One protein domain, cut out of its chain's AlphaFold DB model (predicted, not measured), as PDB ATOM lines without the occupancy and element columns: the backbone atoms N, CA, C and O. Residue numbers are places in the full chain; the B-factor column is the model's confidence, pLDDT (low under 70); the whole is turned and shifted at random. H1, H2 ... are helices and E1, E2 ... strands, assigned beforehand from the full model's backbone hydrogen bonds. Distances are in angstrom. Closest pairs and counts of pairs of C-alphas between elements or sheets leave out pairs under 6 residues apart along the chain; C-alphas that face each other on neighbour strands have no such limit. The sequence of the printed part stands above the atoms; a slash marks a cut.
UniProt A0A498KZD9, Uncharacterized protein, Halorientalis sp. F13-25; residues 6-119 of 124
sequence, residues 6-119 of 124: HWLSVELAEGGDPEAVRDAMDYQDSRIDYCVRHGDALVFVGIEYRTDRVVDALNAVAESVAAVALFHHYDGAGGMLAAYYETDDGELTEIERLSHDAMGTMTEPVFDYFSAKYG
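Overview. This is residues 6 to 119 of the 124 residues of an uncharacterized protein of Halorientalis sp. F13-25 (UniProt A0A498KZD9). A twisted sheet of six strands makes the core, with H1 and H2 packed on one face and H3 on the other. The printed part has 114 residues, with three named helices and six named strands in the order E1 H1 E2 E3 H2 E4 E5 E6 H3. The sheet's order is E2 E3 E1 E4 E5 E6, antiparallel throughout; the class is mixed. The whole is compact, with a radius of gyration of the C-alphas of 13.5 A and spans of 41 by 30 by 24 A.

Arrangement. E1, residues 6 to 12, neighbours E3, residues 41 to 47, with N 8 and O 44 at 2.9 A, and E4, residues 65 to 74, with N 9 and O 69 at 2.9 A. H1, residues 18 to 26, is on the sheet at a height of 7.2 A. E2, residues 31 to 38, forms a hairpin with E3, with N 36 and O 43 at 2.9 A. H2, residues 51 to 59, is on the same face as H1 and touches it, the closest C-alphas being those of Ala 24 and Ala 57, 5.5 A apart. E1 H1 E2 and E3 H2 E4 are split strand-helix-strand units, same-way strands with another between them, with right-handed crossovers. E4, E5, residues 79 to 88, and E6, residues 91 to 99, form a meander of successive antiparallel neighbours; N 70 and O 83 are 2.8 A apart, N 84 and O 96 2.9 A. H3, residues 110 to 118, is on the opposite face, at 9.4 A height; C-alphas 69 and 114, its closest to E4, are 7.1 A apart. In H1, H2 and H3 every O i to N i+4 pair is within hydrogen-bond range.

Along the chain. E1 begins at C-alpha 6, (-49.847, 98.504, 11.168). E4 spans 25.7 A, E5 28.9 A. H3 ends at C-alpha 118, (-47.535, 85.665, 26.034).

Size, cuts and confidence. The printed part has no cut and no long link. Residues 27 to 31, 47 to 48, 75 to 78 and 100 to 108 have pLDDT under 70.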
ATOM      1  N   HIS A   6     -50.607  99.480  10.446       81.50
ATOM      2  CA  HIS A   6     -49.847  98.504  11.168       81.50
ATOM      3  C   HIS A   6     -49.427  99.020  12.527       81.50
ATOM      4  O   HIS A   6     -49.094 100.191  12.718       81.50
ATOM      5  N   TRP A   7     -49.425  98.084  13.455       86.94
ATOM      6  CA  TRP A   7     -48.983  98.283  14.812       86.94
ATOM      7  C   TRP A   7     -48.068  97.125  15.164       86.94
ATOM      8  O   TRP A   7     -48.321  95.978  14.789       86.94
ATOM      9  N   LEU A   8     -47.002  97.435  15.876       88.56
ATOM     10  CA  LEU A   8     -45.996  96.473  16.272       88.56
ATOM     11  C   LEU A   8     -45.626  96.731  17.725       88.56
ATOM     12  O   LEU A   8     -45.414  97.880  18.106       88.56
ATOM     13  N   SER A   9     -45.512  95.668  18.504       92.44
ATOM     14  CA  SER A   9     -44.838  95.675  19.796       92.44
ATOM     15  C   SER A   9     -43.646  94.734  19.690       92.44
ATOM     16  O   SER A   9     -43.815  93.593  19.262       92.44
ATOM     17  N   VAL A  10     -42.452  95.225  20.004       94.12
ATOM     18  CA  VAL A  10     -41.187  94.486  19.933       94.12
ATOM     19  C   VAL A  10     -40.571  94.482  21.322       94.12
ATOM     20  O   VAL A  10     -40.137  95.527  21.799       94.12
ATOM     21  N   GLU A  11     -40.523  93.322  21.963       96.31
ATOM     22  CA  GLU A  11     -39.792  93.134  23.216       96.31
ATOM     23  C   GLU A  11     -38.304  92.991  22.911       96.31
ATOM     24  O   GLU A  11     -37.907  92.227  22.027       96.31
ATOM     25  N   LEU A  12     -37.474  93.720  23.645       96.06
ATOM     26  CA  LEU A  12     -36.027  93.655  23.525       96.06
ATOM     27  C   LEU A  12     -35.492  92.426  24.260       96.06
ATOM     28  O   LEU A  12     -35.949  92.075  25.349       96.06
ATOM     29  N   ALA A  13     -34.481  91.792  23.674       95.00
ATOM     30  CA  ALA A  13     -33.696  90.783  24.374       95.00
ATOM     31  C   ALA A  13     -32.927  91.404  25.553       95.00
ATOM     32  O   ALA A  13     -32.686  92.615  25.600       95.00
ATOM     33  N   GLU A  14     -32.493  90.576  26.507       94.06
ATOM     34  CA  GLU A  14     -31.638  91.042  27.600       94.06
ATOM     35  C   GLU A  14     -30.330  91.623  27.035       94.06
ATOM     36  O   GLU A  14     -29.527  90.918  26.429       94.06
ATOM     37  N   GLY A  15     -30.125  92.931  27.222       91.75
ATOM     38  CA  GLY A  15     -28.981  93.649  26.651       91.75
ATOM     39  C   GLY A  15     -29.115  94.011  25.166       91.75
ATOM     40  O   GLY A  15     -28.147  94.512  24.597       91.75
ATOM     41  N   GLY A  16     -30.285  93.792  24.558       93.19
ATOM     42  CA  GLY A  16     -30.579  94.167  23.177       93.19
ATOM     43  C   GLY A  16     -30.498  95.677  22.943       93.19
ATOM     44  O   GLY A  16     -30.818  96.478  23.829       93.19
ATOM     45  N   ASP A  17     -30.065  96.070  21.743       94.69
ATOM     46  CA  ASP A  17     -29.916  97.477  21.372       94.69
ATOM     47  C   ASP A  17     -31.218  98.027  20.755       94.69
ATOM     48  O   ASP A  17     -31.566  97.680  19.621       94.69
ATOM     49  N   PRO A  18     -31.951  98.914  21.455       93.69
ATOM     50  CA  PRO A  18     -33.173  99.509  20.923       93.69
ATOM     51  C   PRO A  18     -32.937 100.381  19.684       93.69
ATOM     52  O   PRO A  18     -33.843 100.526  18.863       93.69
ATOM     53  N   GLU A  19     -31.755 100.986  19.543       92.94
ATOM     54  CA  GLU A  19     -31.448 101.842  18.396       92.94
ATOM     55  C   GLU A  19     -31.227 100.990  17.145       92.94
ATOM     56  O   GLU A  19     -31.747 101.338  16.090       92.94
ATOM     57  N   ALA A  20     -30.579  99.826  17.273       92.56
ATOM     58  CA  ALA A  20     -30.445  98.871  16.174       92.56
ATOM     59  C   ALA A  20     -31.816  98.405  15.651       92.56
ATOM     60  O   ALA A  20     -32.037  98.368  14.440       92.56
ATOM     61  N   VAL A  21     -32.762  98.116  16.555       91.56
ATOM     62  CA  VAL A  21     -34.139  97.744  16.186       91.56
ATOM     63  C   VAL A  21     -34.859  98.894  15.484       91.56
ATOM     64  O   VAL A  21     -35.505  98.682  14.457       91.56
ATOM     65  N   ARG A  22     -34.734 100.125  15.994       90.25
ATOM     66  CA  ARG A  22     -35.348 101.300  15.365       90.25
ATOM     67  C   ARG A  22     -34.772 101.563  13.972       90.25
ATOM     68  O   ARG A  22     -35.537 101.802  13.042       90.25
ATOM     69  N   ASP A  23     -33.454 101.496  13.824       89.81
ATOM     70  CA  ASP A  23     -32.763 101.768  12.563       89.81
ATOM     71  C   ASP A  23     -33.069 100.688  11.510       89.81
ATOM     72  O   ASP A  23     -33.295 101.010  10.343       89.81
ATOM     73  N   ALA A  24     -33.163  99.413  11.912       88.88
ATOM     74  CA  ALA A  24     -33.585  98.325  11.025       88.88
ATOM     75  C   ALA A  24     -34.992  98.561  10.455       88.88
ATOM     76  O   ALA A  24     -35.253  98.306   9.276       88.88
ATOM     77  N   MET A  25     -35.880  99.091  11.291       85.00
ATOM     78  CA  MET A  25     -37.262  99.398  10.949       85.00
ATOM     79  C   MET A  25     -37.397 100.660  10.065       85.00
ATOM     80  O   MET A  25     -38.303 100.724   9.231       85.00
ATOM     81  N   ASP A  26     -36.477 101.625  10.177       80.62
ATOM     82  CA  ASP A  26     -36.424 102.849   9.352       80.62
ATOM     83  C   ASP A  26     -35.817 102.604   7.951       80.62
ATOM     84  O   ASP A  26     -36.202 103.224   6.960       80.62
ATOM     85  N   TYR A  27     -34.898 101.639   7.824       64.81
ATOM     86  CA  TYR A  27     -34.136 101.382   6.592       64.81
ATOM     87  C   TYR A  27     -34.962 100.806   5.414       64.81
ATOM     88  O   TYR A  27     -34.483 100.772   4.279       64.81
ATOM     89  N   GLN A  28     -36.197 100.345   5.639       60.56
ATOM     90  CA  GLN A  28     -36.935  99.464   4.712       60.56
ATOM     91  C   GLN A  28     -38.039 100.130   3.864       60.56
ATOM     92  O   GLN A  28     -38.873  99.429   3.282       60.56
ATOM     93  N   ASP A  29     -38.052 101.464   3.738       56.75
ATOM     94  CA  ASP A  29     -39.131 102.214   3.045       56.75
ATOM     95  C   ASP A  29     -40.511 102.015   3.726       56.75
ATOM     96  O   ASP A  29     -41.568 102.363   3.198       56.75
ATOM     97  N   SER A  30     -40.495 101.430   4.927       56.28
ATOM     98  CA  SER A  30     -41.600 101.307   5.861       56.28
ATOM     99  C   SER A  30     -41.864 102.681   6.454       56.28
ATOM    100  O   SER A  30     -41.063 103.207   7.221       56.28
ATOM    101  N   ARG A  31     -42.999 103.284   6.098       67.19
ATOM    102  CA  ARG A  31     -43.451 104.547   6.691       67.19
ATOM    103  C   ARG A  31     -43.909 104.305   8.123       67.19
ATOM    104  O   ARG A  31     -45.094 104.137   8.402       67.19
ATOM    105  N   ILE A  32     -42.944 104.247   9.026       72.19
ATOM    106  CA  ILE A  32     -43.187 104.285  10.459       72.19
ATOM    107  C   ILE A  32     -43.477 105.734  10.806       72.19
ATOM    108  O   ILE A  32     -42.604 106.595  10.738       72.19
ATOM    109  N   ASP A  33     -44.723 106.004  11.162       75.50
ATOM    110  CA  ASP A  33     -45.145 107.340  11.565       75.50
ATOM    111  C   ASP A  33     -44.721 107.643  13.005       75.50
ATOM    112  O   ASP A  33     -44.561 108.805  13.386       75.50
ATOM    113  N   TYR A  34     -44.567 106.601  13.829       80.12
ATOM    114  CA  TYR A  34     -44.320 106.744  15.253       80.12
ATOM    115  C   TYR A  34     -43.601 105.534  15.856       80.12
ATOM    116  O   TYR A  34     -43.949 104.386  15.577       80.12
ATOM    117  N   CYS A  35     -42.640 105.806  16.742       86.38
ATOM    118  CA  CYS A  35     -41.977 104.823  17.593       86.38
ATOM    119  C   CYS A  35     -41.905 105.356  19.030       86.38
ATOM    120  O   CYS A  35     -41.471 106.490  19.249       86.38
ATOM    121  N   VAL A  36     -42.274 104.538  20.016       89.88
ATOM    122  CA  VAL A  36     -42.131 104.853  21.446       89.88
ATOM    123  C   VAL A  36     -41.577 103.667  22.217       89.88
ATOM    124  O   VAL A  36     -41.858 102.518  21.895       89.88
ATOM    125  N   ARG A  37     -40.794 103.951  23.258       90.00
ATOM    126  CA  ARG A  37     -40.253 102.939  24.162       90.00
ATOM    127  C   ARG A  37     -41.057 102.874  25.459       90.00
ATOM    128  O   ARG A  37     -41.260 103.901  26.106       90.00
ATOM    129  N   HIS A  38     -41.423 101.665  25.874       87.44
ATOM    130  CA  HIS A  38     -42.078 101.365  27.146       87.44
ATOM    131  C   HIS A  38     -41.331 100.246  27.875       87.44
ATOM    132  O   HIS A  38     -41.530  99.071  27.598       87.44
ATOM    133  N   GLY A  39     -40.464 100.617  28.823       88.31
ATOM    134  CA  GLY A  39     -39.593  99.648  29.495       88.31
ATOM    135  C   GLY A  39     -38.660  98.976  28.489       88.31
ATOM    136  O   GLY A  39     -37.857  99.662  27.842       88.31
ATOM    137  N   ASP A  40     -38.814  97.665  28.343       91.25
ATOM    138  CA  ASP A  40     -38.049  96.836  27.412       91.25
ATOM    139  C   ASP A  40     -38.787  96.589  26.087       91.25
ATOM    140  O   ASP A  40     -38.274  95.881  25.232       91.25
ATOM    141  N   ALA A  41     -39.929  97.248  25.862       92.06
ATOM    142  CA  ALA A  41     -40.667  97.179  24.607       92.06
ATOM    143  C   ALA A  41     -40.472  98.431  23.738       92.06
ATOM    144  O   ALA A  41     -40.456  99.569  24.229       92.06
ATOM    145  N   LEU A  42     -40.403  98.230  22.424       92.38
ATOM    146  CA  LEU A  42     -40.540  99.255  21.394       92.38
ATOM    147  C   LEU A  42     -41.873  99.073  20.672       92.38
ATOM    148  O   LEU A  42     -42.165  98.012  20.127       92.38
ATOM    149  N   VAL A  43     -42.672 100.131  20.641       90.62
ATOM    150  CA  VAL A  43     -43.951 100.161  19.941       90.62
ATOM    151  C   VAL A  43     -43.809 100.993  18.687       90.62
ATOM    152  O   VAL A  43     -43.453 102.169  18.770       90.62
ATOM    153  N   PHE A  44     -44.170 100.408  17.551       88.50
ATOM    154  CA  PHE A  44     -44.190 101.081  16.260       88.50
ATOM    155  C   PHE A  44     -45.618 101.189  15.738       88.50
ATOM    156  O   PHE A  44     -46.411 100.252  15.844       88.50
ATOM    157  N   VAL A  45     -45.929 102.335  15.140       84.00
ATOM    158  CA  VAL A  45     -47.158 102.560  14.379       84.00
ATOM    159  C   VAL A  45     -46.769 103.136  13.032       84.00
ATOM    160  O   VAL A  45     -45.985 104.085  12.955       84.00
ATOM    161  N   GLY A  46     -47.326 102.582  11.968       79.31
ATOM    162  CA  GLY A  46     -47.109 103.119  10.637       79.31
ATOM    163  C   GLY A  46     -48.124 102.629   9.626       79.31
ATOM    164  O   GLY A  46     -49.057 101.879   9.934       79.31
ATOM    165  N   ILE A  47     -47.937 103.106   8.406       67.12
ATOM    166  CA  ILE A  47     -48.859 102.920   7.294       67.12
ATOM    167  C   ILE A  47     -48.075 102.295   6.126       67.12
ATOM    168  O   ILE A  47     -46.895 102.580   5.936       67.12
ATOM    169  N   GLU A  48     -48.722 101.442   5.332       63.25
ATOM    170  CA  GLU A  48     -48.236 100.964   4.023       63.25
ATOM    171  C   GLU A  48     -46.987 100.055   4.020       63.25
ATOM    172  O   GLU A  48     -46.335  99.929   2.980       63.25
ATOM    173  N   TYR A  49     -46.641  99.360   5.110       70.56
ATOM    174  CA  TYR A  49     -45.513  98.418   5.086       70.56
ATOM    175  C   TYR A  49     -45.942  96.960   4.922       70.56
ATOM    176  O   TYR A  49     -46.894  96.482   5.512       70.56
ATOM    177  N   ARG A  50     -45.221  96.174   4.123       72.56
ATOM    178  CA  ARG A  50     -45.580  94.759   3.967       72.56
ATOM    179  C   ARG A  50     -45.088  93.947   5.174       72.56
ATOM    180  O   ARG A  50     -43.944  94.105   5.589       72.56
ATOM    181  N   THR A  51     -45.941  93.074   5.722       77.06
ATOM    182  CA  THR A  51     -45.630  92.235   6.900       77.06
ATOM    183  C   THR A  51     -44.344  91.421   6.726       77.06
ATOM    184  O   THR A  51     -43.556  91.337   7.660       77.06
ATOM    185  N   ASP A  52     -44.109  90.874   5.528       81.75
ATOM    186  CA  ASP A  52     -42.886  90.138   5.178       81.75
ATOM    187  C   ASP A  52     -41.625  90.995   5.377       81.75
ATOM    188  O   ASP A  52     -40.684  90.562   6.033       81.75
ATOM    189  N   ARG A  53     -41.641  92.252   4.923       82.69
ATOM    190  CA  ARG A  53     -40.503  93.173   5.082       82.69
ATOM    191  C   ARG A  53     -40.210  93.547   6.529       82.69
ATOM    192  O   ARG A  53     -39.051  93.733   6.874       82.69
ATOM    193  N   VAL A  54     -41.241  93.677   7.363       84.44
ATOM    194  CA  VAL A  54     -41.049  93.961   8.794       84.44
ATOM    195  C   VAL A  54     -40.385  92.788   9.490       84.44
ATOM    196  O   VAL A  54     -39.441  92.985  10.247       84.44
ATOM    197  N   VAL A  55     -40.846  91.571   9.209       88.38
ATOM    198  CA  VAL A  55     -40.236  90.367   9.777       88.38
ATOM    199  C   VAL A  55     -38.785  90.236   9.306       88.38
ATOM    200  O   VAL A  55     -37.910  90.014  10.135       88.38
ATOM    201  N   ASP A  56     -38.498  90.470   8.021       89.06
ATOM    202  CA  ASP A  56     -37.127  90.469   7.490       89.06
ATOM    203  C   ASP A  56     -36.232  91.532   8.158       89.06
ATOM    204  O   ASP A  56     -35.070  91.265   8.467       89.06
ATOM    205  N   ALA A  57     -36.766  92.734   8.404       89.69
ATOM    206  CA  ALA A  57     -36.045  93.817   9.069       89.69
ATOM    207  C   ALA A  57     -35.679  93.460  10.514       89.69
ATOM    208  O   ALA A  57     -34.536  93.640  10.925       89.69
ATOM    209  N   LEU A  58     -36.634  92.919  11.271       90.88
ATOM    210  CA  LEU A  58     -36.408  92.515  12.657       90.88
ATOM    211  C   LEU A  58     -35.511  91.278  12.748       90.88
ATOM    212  O   LEU A  58     -34.688  91.197  13.652       90.88
ATOM    213  N   ASN A  59     -35.595  90.362  11.779       92.50
ATOM    214  CA  ASN A  59     -34.676  89.228  11.666       92.50
ATOM    215  C   ASN A  59     -33.219  89.669  11.496       92.50
ATOM    216  O   ASN A  59     -32.321  89.039  12.047       92.50
ATOM    217  N   ALA A  60     -32.961  90.777  10.793       92.38
ATOM    218  CA  ALA A  60     -31.605  91.314  10.648       92.38
ATOM    219  C   ALA A  60     -30.983  91.776  11.980       92.38
ATOM    220  O   ALA A  60     -29.766  91.926  12.067       92.38
ATOM    221  N   VAL A  61     -31.811  91.992  13.005       94.12
ATOM    222  CA  VAL A  61     -31.426  92.418  14.357       94.12
ATOM    223  C   VAL A  61     -31.997  91.478  15.426       94.12
ATOM    224  O   VAL A  61     -32.234  91.899  16.558       94.12
ATOM    225  N   ALA A  62     -32.204  90.200  15.087       94.12
ATOM    226  CA  ALA A  62     -32.844  89.218  15.964       94.12
ATOM    227  C   ALA A  62     -32.133  89.064  17.319       94.12
ATOM    228  O   ALA A  62     -32.784  88.836  18.330       94.12
ATOM    229  N   GLU A  63     -30.815  89.281  17.381       94.62
ATOM    230  CA  GLU A  63     -30.054  89.283  18.641       94.62
ATOM    231  C   GLU A  63     -30.515  90.350  19.651       94.62
ATOM    232  O   GLU A  63     -30.290  90.208  20.850       94.62
ATOM    233  N   SER A  64     -31.166  91.418  19.177       96.12
ATOM    234  CA  SER A  64     -31.716  92.492  20.008       96.12
ATOM    235  C   SER A  64     -33.209  92.329  20.301       96.12
ATOM    236  O   SER A  64     -33.761  93.117  21.067       96.12
ATOM    237  N   VAL A  65     -33.868  91.321  19.728       96.06
ATOM    238  CA  VAL A  65     -35.320  91.116  19.805       96.06
ATOM    239  C   VAL A  65     -35.618  89.818  20.550       96.06
ATOM    240  O   VAL A  65     -35.088  88.769  20.207       96.06
ATOM    241  N   ALA A  66     -36.490  89.869  21.553       96.31
ATOM    242  CA  ALA A  66     -36.987  88.687  22.253       96.31
ATOM    243  C   ALA A  66     -38.278  88.150  21.621       96.31
ATOM    244  O   ALA A  66     -38.398  86.957  21.350       96.31
ATOM    245  N   ALA A  67     -39.249  89.036  21.398       96.12
ATOM    246  CA  ALA A  67     -40.568  88.677  20.894       96.12
ATOM    247  C   ALA A  67     -41.214  89.845  20.145       96.12
ATOM    248  O   ALA A  67     -40.889  91.010  20.375       96.12
ATOM    249  N   VAL A  68     -42.154  89.535  19.254       94.38
ATOM    250  CA  VAL A  68     -42.849  90.529  18.431       94.38
ATOM    251  C   VAL A  68     -44.330  90.196  18.343       94.38
ATOM    252  O   VAL A  68     -44.703  89.099  17.939       94.38
ATOM    253  N   ALA A  69     -45.188  91.171  18.635       92.56
ATOM    254  CA  ALA A  69     -46.596  91.143  18.260       92.56
ATOM    255  C   ALA A  69     -46.813  92.118  17.104       92.56
ATOM    256  O   ALA A  69     -46.575  93.319  17.237       92.56
ATOM    257  N   LEU A  70     -47.281  91.601  15.972       90.31
ATOM    258  CA  LEU A  70     -47.561  92.362  14.763       90.31
ATOM    259  C   LEU A  70     -49.052  92.347  14.484       90.31
ATOM    260  O   LEU A  70     -49.673  91.289  14.445       90.31
ATOM    261  N   PHE A  71     -49.610  93.518  14.221       88.00
ATOM    262  CA  PHE A  71     -50.982  93.690  13.781       88.00
ATOM    263  C   PHE A  71     -51.010  94.490  12.479       88.00
ATOM    264  O   PHE A  71     -50.365  95.530  12.355       88.00
ATOM    265  N   HIS A  72     -51.764  93.994  11.507       85.44
ATOM    266  CA  HIS A  72     -51.939  94.560  10.179       85.44
ATOM    267  C   HIS A  72     -53.435  94.615   9.857       85.44
ATOM    268  O   HIS A  72     -54.113  93.589   9.777       85.44
ATOM    269  N   HIS A  73     -53.946  95.825   9.654       80.12
ATOM    270  CA  HIS A  73     -55.289  96.094   9.161       80.12
ATOM    271  C   HIS A  73     -55.256  96.455   7.670       80.12
ATOM    272  O   HIS A  73     -54.632  97.444   7.283       80.12
ATOM    273  N   TYR A  74     -55.960  95.670   6.854       77.94
ATOM    274  CA  TYR A  74     -56.056  95.856   5.409       77.94
ATOM    275  C   TYR A  74     -57.233  96.781   5.076       77.94
ATOM    276  O   TYR A  74     -58.386  96.342   4.985       77.94
ATOM    277  N   ASP A  75     -56.949  98.062   4.843       68.44
ATOM    278  CA  ASP A  75     -57.965  99.109   4.657       68.44
ATOM    279  C   ASP A  75     -58.824  98.878   3.397       68.44
ATOM    280  O   ASP A  75     -59.996  99.253   3.348       68.44
ATOM    281  N   GLY A  76     -58.256  98.253   2.360       61.38
ATOM    282  CA  GLY A  76     -58.952  97.982   1.098       61.38
ATOM    283  C   GLY A  76     -59.892  96.771   1.127       61.38
ATOM    284  O   GLY A  76     -60.851  96.732   0.357       61.38
ATOM    285  N   ALA A  77     -59.622  95.794   1.997       62.06
ATOM    286  CA  ALA A  77     -60.335  94.513   2.048       62.06
ATOM    287  C   ALA A  77     -61.182  94.335   3.319       62.06
ATOM    288  O   ALA A  77     -61.936  93.369   3.407       62.06
ATOM    289  N   GLY A  78     -61.053  95.236   4.303       65.50
ATOM    290  CA  GLY A  78     -61.624  95.046   5.642       65.50
ATOM    291  C   GLY A  78     -61.019  93.843   6.372       65.50
ATOM    292  O   GLY A  78     -61.616  93.327   7.308       65.50
ATOM    293  N   GLY A  79     -59.867  93.365   5.896       75.31
ATOM    294  CA  GLY A  79     -59.157  92.219   6.433       75.31
ATOM    295  C   GLY A  79     -58.268  92.619   7.598       75.31
ATOM    296  O   GLY A  79     -57.882  93.775   7.753       75.31
ATOM    297  N   MET A  80     -57.867  91.629   8.379       81.38
ATOM    298  CA  MET A  80     -56.892  91.801   9.441       81.38
ATOM    299  C   MET A  80     -56.010  90.562   9.522       81.38
ATOM    300  O   MET A  80     -56.481  89.436   9.335       81.38
ATOM    301  N   LEU A  81     -54.731  90.792   9.784       85.44
ATOM    302  CA  LEU A  81     -53.767  89.783  10.174       85.44
ATOM    303  C   LEU A  81     -53.091  90.247  11.455       85.44
ATOM    304  O   LEU A  81     -52.646  91.386  11.554       85.44
ATOM    305  N   ALA A  82     -52.980  89.348  12.414       88.00
ATOM    306  CA  ALA A  82     -52.142  89.543  13.572       88.00
ATOM    307  C   ALA A  82     -51.290  88.303  13.791       88.00
ATOM    308  O   ALA A  82     -51.751  87.187  13.554       88.00
ATOM    309  N   ALA A  83     -50.057  88.482  14.224       91.44
ATOM    310  CA  ALA A  83     -49.150  87.379  14.462       91.44
ATOM    311  C   ALA A  83     -48.241  87.672  15.650       91.44
ATOM    312  O   ALA A  83     -47.913  88.828  15.927       91.44
ATOM    313  N   TYR A  84     -47.861  86.607  16.338       93.81
ATOM    314  CA  TYR A  84     -46.904  86.624  17.429       93.81
ATOM    315  C   TYR A  84     -45.687  85.784  17.040       93.81
ATOM    316  O   TYR A  84     -45.829  84.655  16.559       93.81
ATOM    317  N   TYR A  85     -44.509  86.362  17.242       95.62
ATOM    318  CA  TYR A  85     -43.212  85.784  16.922       95.62
ATOM    319  C   TYR A  85     -42.331  85.764  18.168       95.62
ATOM    320  O   TYR A  85     -42.382  86.690  18.978       95.62
ATOM    321  N   GLU A  86     -41.481  84.752  18.268       96.56
ATOM    322  CA  GLU A  86     -40.413  84.658  19.265       96.56
ATOM    323  C   GLU A  86     -39.083  84.447  18.553       96.56
ATOM    324  O   GLU A  86     -39.033  83.780  17.517       96.56
ATOM    325  N   THR A  87     -38.011  85.014  19.097       95.44
ATOM    326  CA  THR A  87     -36.667  84.722  18.603       95.44
ATOM    327  C   THR A  87     -36.211  83.371  19.145       95.44
ATOM    328  O   THR A  87     -36.085  83.193  20.356       95.44
ATOM    329  N   ASP A  88     -35.918  82.441  18.243       92.19
ATOM    330  CA  ASP A  88     -35.315  81.141  18.538       92.19
ATOM    331  C   ASP A  88     -34.140  80.902  17.582       92.19
ATOM    332  O   ASP A  88     -34.224  81.206  16.396       92.19
ATOM    333  N   ASP A  89     -33.014  80.421  18.108       90.06
ATOM    334  CA  ASP A  89     -31.760  80.194  17.362       90.06
ATOM    335  C   ASP A  89     -31.297  81.374  16.465       90.06
ATOM    336  O   ASP A  89     -30.665  81.189  15.427       90.06
ATOM    337  N   GLY A  90     -31.597  82.614  16.875       89.75
ATOM    338  CA  GLY A  90     -31.221  83.828  16.141       89.75
ATOM    339  C   GLY A  90     -32.159  84.207  14.991       89.75
ATOM    340  O   GLY A  90     -31.807  85.081  14.202       89.75
ATOM    341  N   GLU A  91     -33.341  83.598  14.903       92.81
ATOM    342  CA  GLU A  91     -34.370  83.917  13.910       92.81
ATOM    343  C   GLU A  91     -35.747  84.086  14.574       92.81
ATOM    344  O   GLU A  91     -36.100  83.392  15.528       92.81
ATOM    345  N   LEU A  92     -36.565  85.003  14.060       93.75
ATOM    346  CA  LEU A  92     -37.959  85.157  14.463       93.75
ATOM    347  C   LEU A  92     -38.794  84.020  13.887       93.75
ATOM    348  O   LEU A  92     -39.032  83.931  12.679       93.75
ATOM    349  N   THR A  93     -39.314  83.194  14.783       94.94
ATOM    350  CA  THR A  93     -40.227  82.106  14.465       94.94
ATOM    351  C   THR A  93     -41.658  82.536  14.756       94.94
ATOM    352  O   THR A  93     -41.974  82.999  15.849       94.94
ATOM    353  N   GLU A  94     -42.551  82.378  13.776       95.19
ATOM    354  CA  GLU A  94     -43.982  82.606  13.985       95.19
ATOM    355  C   GLU A  94     -44.563  81.515  14.888       95.19
ATOM    356  O   GLU A  94     -44.569  80.337  14.531       95.19
ATOM    357  N   ILE A  95     -45.090  81.918  16.041       96.00
ATOM    358  CA  ILE A  95     -45.705  81.014  17.017       96.00
ATOM    359  C   ILE A  95     -47.214  80.934  16.797       96.00
ATOM    360  O   ILE A  95     -47.814  79.863  16.907       96.00
ATOM    361  N   GLU A  96     -47.846  82.064  16.482       92.88
ATOM    362  CA  GLU A  96     -49.288  82.129  16.270       92.88
ATOM    363  C   GLU A  96     -49.668  83.198  15.251       92.88
ATOM    364  O   GLU A  96     -49.099  84.286  15.230       92.88
ATOM    365  N   ARG A  97     -50.689  82.897  14.442       90.50
ATOM    366  CA  ARG A  97     -51.283  83.826  13.481       90.50
ATOM    367  C   ARG A  97     -52.805  83.799  13.567       90.50
ATOM    368  O   ARG A  97     -53.433  82.747  13.470       90.50
ATOM    369  N   LEU A  98     -53.391  84.984  13.666       86.56
ATOM    370  CA  LEU A  98     -54.820  85.261  13.626       86.56
ATOM    371  C   LEU A  98     -55.131  85.995  12.314       86.56
ATOM    372  O   LEU A  98     -54.489  86.993  11.996       86.56
ATOM    373  N   SER A  99     -56.092  85.511  11.523       80.44
ATOM    374  CA  SER A  99     -56.470  86.152  10.251       80.44
ATOM    375  C   SER A  99     -57.986  86.234  10.061       80.44
ATOM    376  O   SER A  99     -58.744  85.394  10.553       80.44
ATOM    377  N   HIS A 100     -58.431  87.276   9.356       68.69
ATOM    378  CA  HIS A 100     -59.840  87.661   9.238       68.69
ATOM    379  C   HIS A 100     -60.668  86.896   8.188       68.69
ATOM    380  O   HIS A 100     -61.826  87.236   7.978       68.69
ATOM    381  N   ASP A 101     -60.179  85.801   7.601       59.56
ATOM    382  CA  ASP A 101     -61.099  84.900   6.881       59.56
ATOM    383  C   ASP A 101     -62.000  84.105   7.855       59.56
ATOM    384  O   ASP A 101     -62.994  83.507   7.442       59.56
ATOM    385  N   ALA A 102     -61.684  84.107   9.161       47.47
ATOM    386  CA  ALA A 102     -62.257  83.165  10.122       47.47
ATOM    387  C   ALA A 102     -63.118  83.739  11.269       47.47
ATOM    388  O   ALA A 102     -63.736  82.931  11.960       47.47
ATOM    389  N   MET A 103     -63.225  85.053  11.529       49.81
ATOM    390  CA  MET A 103     -63.992  85.515  12.711       49.81
ATOM    391  C   MET A 103     -64.690  86.873  12.569       49.81
ATOM    392  O   MET A 103     -64.054  87.910  12.413       49.81
ATOM    393  N   GLY A 104     -66.013  86.859  12.773       42.53
ATOM    394  CA  GLY A 104     -66.885  88.031  12.906       42.53
ATOM    395  C   GLY A 104     -66.989  88.612  14.324       42.53
ATOM    396  O   GLY A 104     -67.999  89.237  14.631       42.53
ATOM    397  N   THR A 105     -66.004  88.395  15.203       42.62
ATOM    398  CA  THR A 105     -66.092  88.816  16.620       42.62
ATOM    399  C   THR A 105     -64.762  89.165  17.300       42.62
ATOM    400  O   THR A 105     -64.747  89.318  18.518       42.62
ATOM    401  N   MET A 106     -63.647  89.347  16.582       46.44
ATOM    402  CA  MET A 106     -62.460  89.960  17.205       46.44
ATOM    403  C   MET A 106     -62.618  91.486  17.234       46.44
ATOM    404  O   MET A 106     -62.063  92.209  16.417       46.44
ATOM    405  N   THR A 107     -63.449  91.958  18.164       49.69
ATOM    406  CA  THR A 107     -63.472  93.352  18.642       49.69
ATOM    407  C   THR A 107     -62.629  93.540  19.907       49.69
ATOM    408  O   THR A 107     -62.612  94.637  20.460       49.69
ATOM    409  N   GLU A 108     -61.946  92.494  20.385       52.31
ATOM    410  CA  GLU A 108     -60.897  92.642  21.396       52.31
ATOM    411  C   GLU A 108     -59.655  93.258  20.730       52.31
ATOM    412  O   GLU A 108     -59.303  92.856  19.615       52.31
ATOM    413  N   PRO A 109     -58.991  94.243  21.359       73.38
ATOM    414  CA  PRO A 109     -57.713  94.734  20.861       73.38
ATOM    415  C   PRO A 109     -56.732  93.555  20.851       73.38
ATOM    416  O   PRO A 109     -56.428  92.970  21.883       73.38
ATOM    417  N   VAL A 110     -56.274  93.158  19.665       77.25
ATOM    418  CA  VAL A 110     -55.479  91.931  19.469       77.25
ATOM    419  C   VAL A 110     -54.197  91.915  20.314       77.25
ATOM    420  O   VAL A 110     -53.724  90.856  20.727       77.25
ATOM    421  N   PHE A 111     -53.675  93.095  20.640       79.19
ATOM    422  CA  PHE A 111     -52.578  93.235  21.587       79.19
ATOM    423  C   PHE A 111     -52.931  92.796  23.009       79.19
ATOM    424  O   PHE A 111     -52.079  92.186  23.642       79.19
ATOM    425  N   ASP A 112     -54.156  93.003  23.496       86.00
ATOM    426  CA  ASP A 112     -54.575  92.502  24.813       86.00
ATOM    427  C   ASP A 112     -54.604  90.972  24.824       86.00
ATOM    428  O   ASP A 112     -54.202  90.357  25.812       86.00
ATOM    429  N   TYR A 113     -55.019  90.345  23.717       87.50
ATOM    430  CA  TYR A 113     -54.977  88.887  23.586       87.50
ATOM    431  C   TYR A 113     -53.540  88.359  23.675       87.50
ATOM    432  O   TYR A 113     -53.254  87.479  24.492       87.50
ATOM    433  N   PHE A 114     -52.615  88.908  22.879       89.81
ATOM    434  CA  PHE A 114     -51.216  88.476  22.923       89.81
ATOM    435  C   PHE A 114     -50.539  88.838  24.245       89.81
ATOM    436  O   PHE A 114     -49.780  88.030  24.773       89.81
ATOM    437  N   SER A 115     -50.863  89.988  24.832       90.62
ATOM    438  CA  SER A 115     -50.356  90.393  26.142       90.62
ATOM    439  C   SER A 115     -50.802  89.437  27.243       90.62
ATOM    440  O   SER A 115     -49.977  88.959  28.019       90.62
ATOM    441  N   ALA A 116     -52.082  89.061  27.272       90.50
ATOM    442  CA  ALA A 116     -52.604  88.113  28.250       90.50
ATOM    443  C   ALA A 116     -52.010  86.704  28.096       90.50
ATOM    444  O   ALA A 116     -51.828  86.002  29.091       90.50
ATOM    445  N   LYS A 117     -51.731  86.275  26.860       92.62
ATOM    446  CA  LYS A 117     -51.261  84.916  26.565       92.62
ATOM    447  C   LYS A 117     -49.745  84.753  26.675       92.62
ATOM    448  O   LYS A 117     -49.293  83.733  27.189       92.62
ATOM    449  N   TYR A 118     -48.990  85.736  26.196       93.12
ATOM    450  CA  TYR A 118     -47.535  85.665  26.034       93.12
ATOM    451  C   TYR A 118     -46.772  86.689  26.881       93.12
ATOM    452  O   TYR A 118     -45.553  86.615  26.972       93.12
ATOM    453  N   GLY A 119     -47.459  87.631  27.536       90.62
ATOM    454  CA  GLY A 119     -46.822  88.629  28.400       90.62
ATOM    455  C   GLY A 119     -46.157  89.792  27.658       90.62
ATOM    456  O   GLY A 119     -45.438  90.560  28.288       90.62
TER     457      GLY A 119